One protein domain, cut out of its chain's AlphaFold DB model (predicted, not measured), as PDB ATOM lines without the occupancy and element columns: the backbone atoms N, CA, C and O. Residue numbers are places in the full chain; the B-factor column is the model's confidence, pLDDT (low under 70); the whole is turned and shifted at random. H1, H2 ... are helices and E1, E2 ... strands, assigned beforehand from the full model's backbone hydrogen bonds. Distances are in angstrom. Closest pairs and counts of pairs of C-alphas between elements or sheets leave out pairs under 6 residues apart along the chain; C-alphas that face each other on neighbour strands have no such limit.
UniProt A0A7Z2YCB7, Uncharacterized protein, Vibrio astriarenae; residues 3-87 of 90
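This is residues 3 to 87 of the 90 residues of an uncharacterized protein of Vibrio astriarenae (UniProt A0A7Z2YCB7). A strongly twisted sheet of five strands curls round the helix H1, and H4 packs across its opposite face, giving three layers, helices on both faces of one sheet. The small helices H2 and H3 only graze the sheet, towards opposite ends of the longest axis. The 85 printed residues, with four named helices and five named strands, run E1 E2 H1 E3 H2 E4 H3 H4 E5; the sheet's order is E2 - E1 - E4 - E5 - E3, all antiparallel, and the class is mixed, helices and strands. The whole is compact and rounded, with a radius of gyration of the C-alphas of 12.1 A and spans of 33 by 26 by 21 A.

Start at the inner strands E1, residues 3 to 6, and E4, residues 49 to 53, where N 4 and O 52 are 2.9 A apart, within hydrogen-bond range. E1 forms a hairpin with the edge strand E2, residues 11 to 15; look at N 5 and O 12, 2.9 A. Beyond E4 find E5, residues 82 to 86, with N 51 and O 82 at 2.8 A, and then the edge strand E3, residues 32 to 34, with N 33 and O 85 at 2.9 A. The pairing of E5 is staggered: residues 82 to 84 pair with E4 and 84 to 86 with E3. The sheet curls round H1, residues 19 to 27; its closest C-alphas to E2 are those of Ala 22 and Val 14, 5.7 A. On the opposite face H4, residues 68 to 76, has a height over the sheet of 9.0 A and runs across the strands, at 69 degrees to E4 on the local plane; the closest C-alphas of the two are those of Met 75 and Met 50, 7.2 A. H3, residues 57 to 62, and H4 form a helical hairpin and only just touch, with 3 pairs of C-alphas within 8 A, the closest those of Leu 62 and Arg 71, 6.0 A; their tilt is shallow, 27 degrees, opposite ways. H2, residues 37 to 40, only grazes the sheet; E3, H2 and E4 make a split strand-helix-strand unit, two strands running the same way with E5 between them, its crossover right-handed. Every O i to N i+4 pair is within hydrogen-bond range in H1 and H4, 1 of 2 in H3, and H2 is too short for one.

Find C-alpha 3 at (2.912, -37.518, 51.461), where E1 begins its 9.7 A; E2 covers 13.3 A. H1 runs 12.2 A from C-alpha 19 at (3.670, -36.122, 44.535), and H4 12.4 A. E4 and E5 each cover 13.7 A, E5 ending at C-alpha 86, (9.931, -46.355, 35.617). The short E3, H2 and H3 cover 7.0 A, 5.1 A and 8.8 A.

The two C-alphas farthest apart are those of Ser 64 and Ile 87, 33.6 A. The printed part has no cut and no long link; H2 to E4, 8 residues, is short and the others are tight. Mean pLDDT of the printed part is 91.8, and no printed residue is under 70 in this model.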
ATOM      1  N   PHE A   3       3.419 -36.514  52.391       97.19
ATOM      2  CA  PHE A   3       2.912 -37.518  51.461       97.19
ATOM      3  C   PHE A   3       3.131 -38.909  52.036       97.19
ATOM      4  O   PHE A   3       4.184 -39.190  52.597       97.19
ATOM      5  N   SER A   4       2.146 -39.782  51.869       95.38
ATOM      6  CA  SER A   4       2.323 -41.218  52.049       95.38
ATOM      7  C   SER A   4       2.831 -41.809  50.756       95.38
ATOM      8  O   SER A   4       2.159 -41.695  49.731       95.38
ATOM      9  N   VAL A   5       4.011 -42.416  50.813       96.00
ATOM     10  CA  VAL A   5       4.628 -43.083  49.674       96.00
ATOM     11  C   VAL A   5       4.888 -44.530  50.051       96.00
ATOM     12  O   VAL A   5       5.459 -44.806  51.105       96.00
ATOM     13  N   SER A   6       4.450 -45.447  49.198       94.50
ATOM     14  CA  SER A   6       4.666 -46.877  49.394       94.50
ATOM     15  C   SER A   6       5.117 -47.527  48.101       94.50
ATOM     16  O   SER A   6       4.633 -47.182  47.021       94.50
ATOM     17  N   ASP A   7       5.993 -48.511  48.219       91.12
ATOM     18  CA  ASP A   7       6.105 -49.597  47.253       91.12
ATOM     19  C   ASP A   7       5.582 -50.897  47.891       91.12
ATOM     20  O   ASP A   7       5.012 -50.879  48.983       91.12
ATOM     21  N   TYR A   8       5.748 -52.025  47.202       84.31
ATOM     22  CA  TYR A   8       5.329 -53.339  47.703       84.31
ATOM     23  C   TYR A   8       6.084 -53.809  48.958       84.31
ATOM     24  O   TYR A   8       5.650 -54.765  49.600       84.31
ATOM     25  N   PHE A   9       7.216 -53.188  49.296       86.69
ATOM     26  CA  PHE A   9       8.135 -53.655  50.336       86.69
ATOM     27  C   PHE A   9       8.293 -52.674  51.495       86.69
ATOM     28  O   PHE A   9       8.803 -53.056  52.546       86.69
ATOM     29  N   SER A  10       7.925 -51.413  51.297       90.75
ATOM     30  CA  SER A  10       8.227 -50.331  52.213       90.75
ATOM     31  C   SER A  10       7.220 -49.197  52.098       90.75
ATOM     32  O   SER A  10       6.682 -48.905  51.029       90.75
ATOM     33  N   TYR A  11       7.012 -48.531  53.227       91.88
ATOM     34  CA  TYR A  11       6.142 -47.376  53.372       91.88
ATOM     35  C   TYR A  11       6.880 -46.269  54.125       91.88
ATOM     36  O   TYR A  11       7.546 -46.533  55.129       91.88
ATOM     37  N   GLN A  12       6.758 -45.023  53.661       93.69
ATOM     38  CA  GLN A  12       7.320 -43.851  54.331       93.69
ATOM     39  C   GLN A  12       6.416 -42.625  54.198       93.69
ATOM     40  O   GLN A  12       5.730 -42.418  53.194       93.69
ATOM     41  N   LEU A  13       6.483 -41.764  55.213       95.31
ATOM     42  CA  LEU A  13       5.979 -40.399  55.140       95.31
ATOM     43  C   LEU A  13       7.092 -39.485  54.636       95.31
ATOM     44  O   LEU A  13       8.156 -39.397  55.247       95.31
ATOM     45  N   VAL A  14       6.843 -38.804  53.521       97.38
ATOM     46  CA  VAL A  14       7.833 -37.965  52.841       97.38
ATOM     47  C   VAL A  14       7.344 -36.528  52.801       97.38
ATOM     48  O   VAL A  14       6.255 -36.239  52.300       97.38
ATOM     49  N   GLU A  15       8.151 -35.609  53.323       98.00
ATOM     50  CA  GLU A  15       7.888 -34.183  53.184       98.00
ATOM     51  C   GLU A  15       8.389 -33.686  51.824       98.00
ATOM     52  O   GLU A  15       9.566 -33.816  51.493       98.00
ATOM     53  N   ALA A  16       7.481 -33.129  51.024       97.62
ATOM     54  CA  ALA A  16       7.773 -32.635  49.683       97.62
ATOM     55  C   ALA A  16       6.816 -31.501  49.272       97.62
ATOM     56  O   ALA A  16       5.827 -31.191  49.951       97.62
ATOM     57  N   SER A  17       7.091 -30.877  48.129       96.81
ATOM     58  CA  SER A  17       6.232 -29.880  47.483       96.81
ATOM     59  C   SER A  17       5.225 -30.491  46.501       96.81
ATOM     60  O   SER A  17       4.231 -29.849  46.165       96.81
ATOM     61  N   SER A  18       5.439 -31.734  46.050       96.75
ATOM     62  CA  SER A  18       4.575 -32.419  45.079       96.75
ATOM     63  C   SER A  18       4.649 -33.948  45.196       96.75
ATOM     64  O   SER A  18       5.605 -34.480  45.758       96.75
ATOM     65  N   HIS A  19       3.666 -34.653  44.617       96.94
ATOM     66  CA  HIS A  19       3.670 -36.122  44.535       96.94
ATOM     67  C   HIS A  19       4.923 -36.639  43.813       96.94
ATOM     68  O   HIS A  19       5.581 -37.552  44.301       96.94
ATOM     69  N   ASP A  20       5.289 -36.015  42.689       96.00
ATOM     70  CA  ASP A  20       6.467 -36.386  41.903       96.00
ATOM     71  C   ASP A  20       7.760 -36.249  42.704       96.00
ATOM     72  O   ASP A  20       8.615 -37.130  42.655       96.00
ATOM     73  N   GLU A  21       7.918 -35.155  43.448       97.19
ATOM     74  CA  GLU A  21       9.082 -34.971  44.312       97.19
ATOM     75  C   GLU A  21       9.111 -36.014  45.435       97.19
ATOM     76  O   GLU A  21      10.150 -36.636  45.650       97.19
ATOM     77  N   ALA A  22       7.973 -36.269  46.090       97.75
ATOM     78  CA  ALA A  22       7.878 -37.252  47.167       97.75
ATOM     79  C   ALA A  22       8.308 -38.654  46.707       97.75
ATOM     80  O   ALA A  22       9.105 -39.315  47.373       97.75
ATOM     81  N   VAL A  23       7.842 -39.092  45.535       97.12
ATOM     82  CA  VAL A  23       8.185 -40.417  44.997       97.12
ATOM     83  C   VAL A  23       9.652 -40.486  44.571       97.12
ATOM     84  O   VAL A  23      10.308 -41.507  44.784       97.12
ATOM     85  N   LYS A  24      10.215 -39.410  44.010       96.25
ATOM     86  CA  LYS A  24      11.645 -39.357  43.658       96.25
ATOM     87  C   LYS A  24      12.538 -39.426  44.894       96.25
ATOM     88  O   LYS A  24      13.539 -40.138  44.865       96.25
ATOM     89  N   LEU A  25      12.170 -38.732  45.973       97.06
ATOM     90  CA  LEU A  25      12.876 -38.793  47.257       97.06
ATOM     91  C   LEU A  25      12.802 -40.193  47.879       97.06
ATOM     92  O   LEU A  25      13.822 -40.708  48.324       97.06
ATOM     93  N   PHE A  26      11.623 -40.821  47.852       96.75
ATOM     94  CA  PHE A  26      11.406 -42.170  48.380       96.75
ATOM     95  C   PHE A  26      12.189 -43.246  47.612       96.75
ATOM     96  O   PHE A  26      12.911 -44.045  48.201       96.75
ATOM     97  N   THR A  27      12.072 -43.263  46.282       94.94
ATOM     98  CA  THR A  27      12.668 -44.309  45.430       94.94
ATOM     99  C   THR A  27      14.139 -44.062  45.081       94.94
ATOM    100  O   THR A  27      14.837 -44.977  44.638       94.94
ATOM    101  N   GLY A  28      14.605 -42.812  45.173       95.25
ATOM    102  CA  GLY A  28      15.900 -42.377  44.646       95.25
ATOM    103  C   GLY A  28      16.002 -42.401  43.112       95.25
ATOM    104  O   GLY A  28      17.108 -42.341  42.571       95.25
ATOM    105  N   LYS A  29      14.883 -42.531  42.384       93.56
ATOM    106  CA  LYS A  29      14.846 -42.624  40.913       93.56
ATOM    107  C   LYS A  29      14.356 -41.319  40.298       93.56
ATOM    108  O   LYS A  29      13.395 -40.732  40.774       93.56
ATOM    109  N   SER A  30      14.978 -40.873  39.206       91.56
ATOM    110  CA  SER A  30      14.605 -39.629  38.512       91.56
ATOM    111  C   SER A  30      13.713 -39.842  37.284       91.56
ATOM    112  O   SER A  30      13.002 -38.921  36.887       91.56
ATOM    113  N   ASN A  31      13.716 -41.044  36.705       93.00
ATOM    114  CA  ASN A  31      13.006 -41.427  35.478       93.00
ATOM    115  C   ASN A  31      11.617 -42.039  35.745       93.00
ATOM    116  O   ASN A  31      11.207 -42.980  35.063       93.00
ATOM    117  N   LEU A  32      10.919 -41.530  36.756       94.00
ATOM    118  CA  LEU A  32       9.570 -41.961  37.101       94.00
ATOM    119  C   LEU A  32       8.521 -41.157  36.338       94.00
ATOM    120  O   LEU A  32       8.673 -39.947  36.163       94.00
ATOM    121  N   VAL A  33       7.444 -41.831  35.947       95.31
ATOM    122  CA  VAL A  33       6.279 -41.220  35.302       95.31
ATOM    123  C   VAL A  33       4.995 -41.665  35.976       95.31
ATOM    124  O   VAL A  33       4.899 -42.794  36.456       95.31
ATOM    125  N   LEU A  34       4.023 -40.756  35.999       96.19
ATOM    126  CA  LEU A  34       2.659 -41.037  36.424       96.19
ATOM    127  C   LEU A  34       1.988 -41.953  35.395       96.19
ATOM    128  O   LEU A  34       2.042 -41.673  34.197       96.19
ATOM    129  N   LEU A  35       1.364 -43.023  35.874       95.38
ATOM    130  CA  LEU A  35       0.560 -43.926  35.059       95.38
ATOM    131  C   LEU A  35      -0.807 -43.308  34.755       95.38
ATOM    132  O   LEU A  35      -1.404 -42.660  35.617       95.38
ATOM    133  N   THR A  36      -1.304 -43.526  33.538       93.94
ATOM    134  CA  THR A  36      -2.702 -43.244  33.184       93.94
ATOM    135  C   THR A  36      -3.615 -44.400  33.588       93.94
ATOM    136  O   THR A  36      -3.149 -45.519  33.822       93.94
ATOM    137  N   ASP A  37      -4.925 -44.151  33.620       90.88
ATOM    138  CA  ASP A  37      -5.922 -45.184  33.916       90.88
ATOM    139  C   ASP A  37      -5.845 -46.346  32.914       90.88
ATOM    140  O   ASP A  37      -5.967 -47.506  33.303       90.88
ATOM    141  N   GLU A  38      -5.582 -46.082  31.628       93.06
ATOM    142  CA  GLU A  38      -5.398 -47.151  30.638       93.06
ATOM    143  C   GLU A  38      -4.195 -48.035  30.972       93.06
ATOM    144  O   GLU A  38      -4.285 -49.253  30.851       93.06
ATOM    145  N   GLN A  39      -3.085 -47.442  31.423       92.88
ATOM    146  CA  GLN A  39      -1.890 -48.199  31.793       92.88
ATOM    147  C   GLN A  39      -2.103 -49.013  33.071       92.88
ATOM    148  O   GLN A  39      -1.579 -50.115  33.173       92.88
ATOM    149  N   LEU A  40      -2.882 -48.508  34.030       90.12
ATOM    150  CA  LEU A  40      -3.228 -49.253  35.247       90.12
ATOM    151  C   LEU A  40      -4.090 -50.489  34.970       90.12
ATOM    152  O   LEU A  40      -4.044 -51.443  35.738       90.12
ATOM    153  N   ASN A  41      -4.844 -50.483  33.870       89.88
ATOM    154  CA  ASN A  41      -5.629 -51.630  33.416       89.88
ATOM    155  C   ASN A  41      -4.836 -52.598  32.514       89.88
ATOM    156  O   ASN A  41      -5.396 -53.590  32.051       89.88
ATOM    157  N   ASP A  42      -3.562 -52.314  32.227       90.75
ATOM    158  CA  ASP A  42      -2.676 -53.196  31.464       90.75
ATOM    159  C   ASP A  42      -1.907 -54.121  32.419       90.75
ATOM    160  O   ASP A  42      -1.075 -53.666  33.207       90.75
ATOM    161  N   ASP A  43      -2.140 -55.431  32.305       87.62
ATOM    162  CA  ASP A  43      -1.501 -56.472  33.125       87.62
ATOM    163  C   ASP A  43       0.038 -56.508  33.003       87.62
ATOM    164  O   ASP A  43       0.720 -57.154  33.801       87.62
ATOM    165  N   THR A  44       0.613 -55.848  31.994       89.06
ATOM    166  CA  THR A  44       2.067 -55.735  31.807       89.06
ATOM    167  C   THR A  44       2.680 -54.515  32.499       89.06
ATOM    168  O   THR A  44       3.909 -54.409  32.588       89.06
ATOM    169  N   THR A  45       1.853 -53.604  33.019       89.56
ATOM    170  CA  THR A  45       2.302 -52.409  33.735       89.56
ATOM    171  C   THR A  45       2.806 -52.761  35.128       89.56
ATOM    172  O   THR A  45       2.124 -53.380  35.938       89.56
ATOM    173  N   VAL A  46       4.013 -52.290  35.448       90.62
ATOM    174  CA  VAL A  46       4.608 -52.447  36.779       90.62
ATOM    175  C   VAL A  46       4.523 -51.128  37.533       90.62
ATOM    176  O   VAL A  46       5.162 -50.144  37.153       90.62
ATOM    177  N   VAL A  47       3.774 -51.117  38.635       93.19
ATOM    178  CA  VAL A  47       3.768 -50.007  39.592       93.19
ATOM    179  C   VAL A  47       5.001 -50.123  40.484       93.19
ATOM    180  O   VAL A  47       5.196 -51.121  41.173       93.19
ATOM    181  N   VAL A  48       5.833 -49.087  40.472       94.19
ATOM    182  CA  VAL A  48       7.062 -49.006  41.274       94.19
ATOM    183  C   VAL A  48       6.819 -48.245  42.573       94.19
ATOM    184  O   VAL A  48       7.471 -48.527  43.570       94.19
ATOM    185  N   ALA A  49       5.884 -47.295  42.575       95.56
ATOM    186  CA  ALA A  49       5.495 -46.575  43.779       95.56
ATOM    187  C   ALA A  49       4.070 -46.024  43.676       95.56
ATOM    188  O   ALA A  49       3.607 -45.641  42.599       95.56
ATOM    189  N   MET A  50       3.407 -45.935  44.821       96.06
ATOM    190  CA  MET A  50       2.118 -45.285  45.024       96.06
ATOM    191  C   MET A  50       2.315 -44.069  45.923       96.06
ATOM    192  O   MET A  50       3.130 -44.105  46.846       96.06
ATOM    193  N   CYS A  51       1.581 -42.990  45.672       96.81
ATOM    194  CA  CYS A  51       1.714 -41.758  46.441       96.81
ATOM    195  C   CYS A  51       0.390 -41.018  46.579       96.81
ATOM    196  O   CYS A  51      -0.318 -40.804  45.595       96.81
ATOM    197  N   CYS A  52       0.085 -40.564  47.789       95.75
ATOM    198  CA  CYS A  52      -1.041 -39.680  48.066       95.75
ATOM    199  C   CYS A  52      -0.681 -38.662  49.156       95.75
ATOM    200  O   CYS A  52       0.233 -38.868  49.956       95.75
ATOM    201  N   VAL A  53      -1.395 -37.535  49.189       95.44
ATOM    202  CA  VAL A  53      -1.238 -36.531  50.253       95.44
ATOM    203  C   VAL A  53      -1.661 -37.141  51.591       95.44
ATOM    204  O   VAL A  53      -2.773 -37.654  51.713       95.44
ATOM    205  N   TYR A  54      -0.802 -37.049  52.605       93.94
ATOM    206  CA  TYR A  54      -1.113 -37.513  53.954       93.94
ATOM    207  C   TYR A  54      -1.948 -36.465  54.690       93.94
ATOM    208  O   TYR A  54      -1.431 -35.432  55.117       93.94
ATOM    209  N   GLN A  55      -3.258 -36.702  54.778       91.56
ATOM    210  CA  GLN A  55      -4.205 -35.790  55.419       91.56
ATOM    211  C   GLN A  55      -5.480 -36.505  55.890       91.56
ATOM    212  O   GLN A  55      -5.985 -37.405  55.209       91.56
ATOM    213  N   GLY A  56      -6.050 -36.042  57.007       85.75
ATOM    214  CA  GLY A  56      -7.413 -36.345  57.457       85.75
ATOM    215  C   GLY A  56      -7.763 -37.836  57.437       85.75
ATOM    216  O   GLY A  56      -7.274 -38.618  58.245       85.75
ATOM    217  N   ASN A  57      -8.625 -38.235  56.495       80.62
ATOM    218  CA  ASN A  57      -9.126 -39.611  56.378       80.62
ATOM    219  C   ASN A  57      -8.048 -40.648  56.019       80.62
ATOM    220  O   ASN A  57      -8.229 -41.825  56.324       80.62
ATOM    221  N   ILE A  58      -6.972 -40.239  55.338       86.44
ATOM    222  CA  ILE A  58      -5.884 -41.144  54.936       86.44
ATOM    223  C   ILE A  58      -4.993 -41.464  56.134       86.44
ATOM    224  O   ILE A  58      -4.667 -42.625  56.353       86.44
ATOM    225  N   GLU A  59      -4.677 -40.452  56.940       88.12
ATOM    226  CA  GLU A  59      -3.867 -40.562  58.158       88.12
ATOM    227  C   GLU A  59      -4.454 -41.580  59.139       88.12
ATOM    228  O   GLU A  59      -3.846 -42.619  59.387       88.12
ATOM    229  N   ALA A  60      -5.702 -41.377  59.572       86.44
ATOM    230  CA  ALA A  60      -6.346 -42.264  60.543       86.44
ATOM    231  C   ALA A  60      -6.450 -43.731  60.072       86.44
ATOM    232  O   ALA A  60      -6.486 -44.649  60.890       86.44
ATOM    233  N   ARG A  61      -6.531 -43.964  58.755       89.62
ATOM    234  CA  ARG A  61      -6.614 -45.315  58.180       89.62
ATOM    235  C   ARG A  61      -5.238 -45.957  57.989       89.62
ATOM    236  O   ARG A  61      -5.116 -47.154  58.199       89.62
ATOM    237  N   LEU A  62      -4.205 -45.199  57.623       87.25
ATOM    238  CA  LEU A  62      -2.842 -45.733  57.501       87.25
ATOM    239  C   LEU A  62      -2.213 -46.045  58.865       87.25
ATOM    240  O   LEU A  62      -1.417 -46.982  58.972       87.25
ATOM    241  N   GLU A  63      -2.593 -45.299  59.903       86.06
ATOM    242  CA  GLU A  63      -2.184 -45.558  61.286       86.06
ATOM    243  C   GLU A  63      -2.831 -46.817  61.878       86.06
ATOM    244  O   GLU A  63      -2.249 -47.440  62.766       86.06
ATOM    245  N   SER A  64      -4.004 -47.233  61.381       87.62
ATOM    246  CA  SER A  64      -4.647 -48.480  61.818       87.62
ATOM    247  C   SER A  64      -4.094 -49.730  61.120       87.62
ATOM    248  O   SER A  64      -4.284 -50.844  61.617       87.62
ATOM    249  N   CYS A  65      -3.383 -49.569  60.001       86.94
ATOM    250  CA  CYS A  65      -2.687 -50.662  59.329       86.94
ATOM    251  C   CYS A  65      -1.507 -51.148  60.180       86.94
ATOM    252  O   CYS A  65      -0.669 -50.360  60.618       86.94
ATOM    253  N   SER A  66      -1.408 -52.461  60.385       81.88
ATOM    254  CA  SER A  66      -0.346 -53.053  61.214       81.88
ATOM    255  C   SER A  66       0.886 -53.475  60.407       81.88
ATOM    256  O   SER A  66       1.968 -53.611  60.974       81.88
ATOM    257  N   ILE A  67       0.739 -53.664  59.093       81.69
ATOM    258  CA  ILE A  67       1.794 -54.117  58.180       81.69
ATOM    259  C   ILE A  67       1.751 -53.338  56.862       81.69
ATOM    260  O   ILE A  67       0.717 -52.790  56.483       81.69
ATOM    261  N   ASP A  68       2.877 -53.297  56.150       79.25
ATOM    262  CA  ASP A  68       3.030 -52.451  54.958       79.25
ATOM    263  C   ASP A  68       2.146 -52.892  53.788       79.25
ATOM    264  O   ASP A  68       1.610 -52.046  53.078       79.25
ATOM    265  N   ILE A  69       1.888 -54.194  53.636       82.19
ATOM    266  CA  ILE A  69       0.982 -54.683  52.588       82.19
ATOM    267  C   ILE A  69      -0.452 -54.161  52.763       82.19
ATOM    268  O   ILE A  69      -1.111 -53.851  51.773       82.19
ATOM    269  N   ASP A  70      -0.921 -53.973  54.002       86.50
ATOM    270  CA  ASP A  70      -2.240 -53.381  54.257       86.50
ATOM    271  C   ASP A  70      -2.272 -51.917  53.815       86.50
ATOM    272  O   ASP A  70      -3.281 -51.448  53.293       86.50
ATOM    273  N   ARG A  71      -1.157 -51.194  53.989       86.75
ATOM    274  CA  ARG A  71      -1.023 -49.800  53.548       86.75
ATOM    275  C   ARG A  71      -1.041 -49.704  52.032       86.75
ATOM    276  O   ARG A  71      -1.715 -48.823  51.512       86.75
ATOM    277  N   VAL A  72      -0.378 -50.628  51.337       86.81
ATOM    278  CA  VAL A  72      -0.414 -50.720  49.869       86.81
ATOM    279  C   VAL A  72      -1.844 -50.945  49.382       86.81
ATOM    280  O   VAL A  72      -2.343 -50.154  48.586       86.81
ATOM    281  N   LEU A  73      -2.531 -51.967  49.902       88.12
ATOM    282  CA  LEU A  73      -3.917 -52.279  49.524       88.12
ATOM    283  C   LEU A  73      -4.877 -51.126  49.843       88.12
ATOM    284  O   LEU A  73      -5.791 -50.824  49.079       88.12
ATOM    285  N   LEU A  74      -4.666 -50.453  50.975       90.50
ATOM    286  CA  LEU A  74      -5.454 -49.288  51.347       90.50
ATOM    287  C   LEU A  74      -5.187 -48.108  50.402       90.50
ATOM    288  O   LEU A  74      -6.139 -47.466  49.957       90.50
ATOM    289  N   MET A  75      -3.922 -47.820  50.089       91.25
ATOM    290  CA  MET A  75      -3.540 -46.754  49.162       91.25
ATOM    291  C   MET A  75      -4.121 -46.995  47.771       91.25
ATOM    292  O   MET A  75      -4.685 -46.064  47.201       91.25
ATOM    293  N   ASP A  76      -4.077 -48.229  47.276       90.69
ATOM    294  CA  ASP A  76      -4.684 -48.634  46.004       90.69
ATOM    295  C   ASP A  76      -6.195 -48.330  45.948       90.69
ATOM    296  O   ASP A  76      -6.721 -47.878  44.935       90.69
ATOM    297  N   SER A  77      -6.895 -48.455  47.082       89.94
ATOM    298  CA  SER A  77      -8.335 -48.174  47.170       89.94
ATOM    299  C   SER A  77      -8.718 -46.683  47.169       89.94
ATOM    300  O   SER A  77      -9.900 -46.349  47.035       89.94
ATOM    301  N   PHE A  78      -7.764 -45.761  47.351       89.88
ATOM    302  CA  PHE A  78      -8.060 -44.329  47.398       89.88
ATOM    303  C   PHE A  78      -7.978 -43.688  46.012       89.88
ATOM    304  O   PHE A  78      -6.920 -43.623  45.398       89.88
ATOM    305  N   ALA A  79      -9.071 -43.050  45.587       87.88
ATOM    306  CA  ALA A  79      -9.152 -42.355  44.297       87.88
ATOM    307  C   ALA A  79      -8.143 -41.199  44.114       87.88
ATOM    308  O   ALA A  79      -7.940 -40.728  43.000       87.88
ATOM    309  N   CYS A  80      -7.533 -40.694  45.191       90.25
ATOM    310  CA  CYS A  80      -6.503 -39.657  45.113       90.25
ATOM    311  C   CYS A  80      -5.074 -40.212  45.030       90.25
ATOM    312  O   CYS A  80      -4.128 -39.422  44.981       90.25
ATOM    313  N   THR A  81      -4.904 -41.535  45.069       95.25
ATOM    314  CA  THR A  81      -3.599 -42.175  44.949       95.25
ATOM    315  C   THR A  81      -3.106 -42.088  43.519       95.25
ATOM    316  O   THR A  81      -3.826 -42.340  42.557       95.25
ATOM    317  N   ARG A  82      -1.846 -41.690  43.392       96.56
ATOM    318  CA  ARG A  82      -1.119 -41.623  42.136       96.56
ATOM    319  C   ARG A  82      -0.148 -42.783  42.054       96.56
ATOM    320  O   ARG A  82       0.558 -43.065  43.020       96.56
ATOM    321  N   PHE A  83      -0.087 -43.402  40.887       96.56
ATOM    322  CA  PHE A  83       0.712 -44.592  40.638       96.56
ATOM    323  C   PHE A  83       1.839 -44.257  39.674       96.56
ATOM    324  O   PHE A  83       1.621 -43.612  38.651       96.56
ATOM    325  N   TYR A  84       3.050 -44.684  40.006       96.50
ATOM    326  CA  TYR A  84       4.251 -44.338  39.264       96.50
ATOM    327  C   TYR A  84       4.952 -45.588  38.751       96.50
ATOM    328  O   TYR A  84       5.062 -46.589  39.460       96.50
ATOM    329  N   THR A  85       5.484 -45.503  37.536       95.19
ATOM    330  CA  THR A  85       6.355 -46.522  36.942       95.19
ATOM    331  C   THR A  85       7.683 -45.914  36.505       95.19
ATOM    332  O   THR A  85       7.832 -44.693  36.432       95.19
ATOM    333  N   LEU A  86       8.663 -46.765  36.209       92.25
ATOM    334  CA  LEU A  86       9.931 -46.355  35.617       92.25
ATOM    335  C   LEU A  86       9.814 -46.340  34.094       92.25
ATOM    336  O   LEU A  86       9.340 -47.300  33.489       92.25
ATOM    337  N   ILE A  87      10.345 -45.295  33.457       84.69
ATOM    338  CA  ILE A  87      10.604 -45.350  32.019       84.69
ATOM    339  C   ILE A  87      11.749 -46.344  31.800       84.69
ATOM    340  O   ILE A  87      12.919 -46.025  32.042       84.69
TER     341      ILE A  87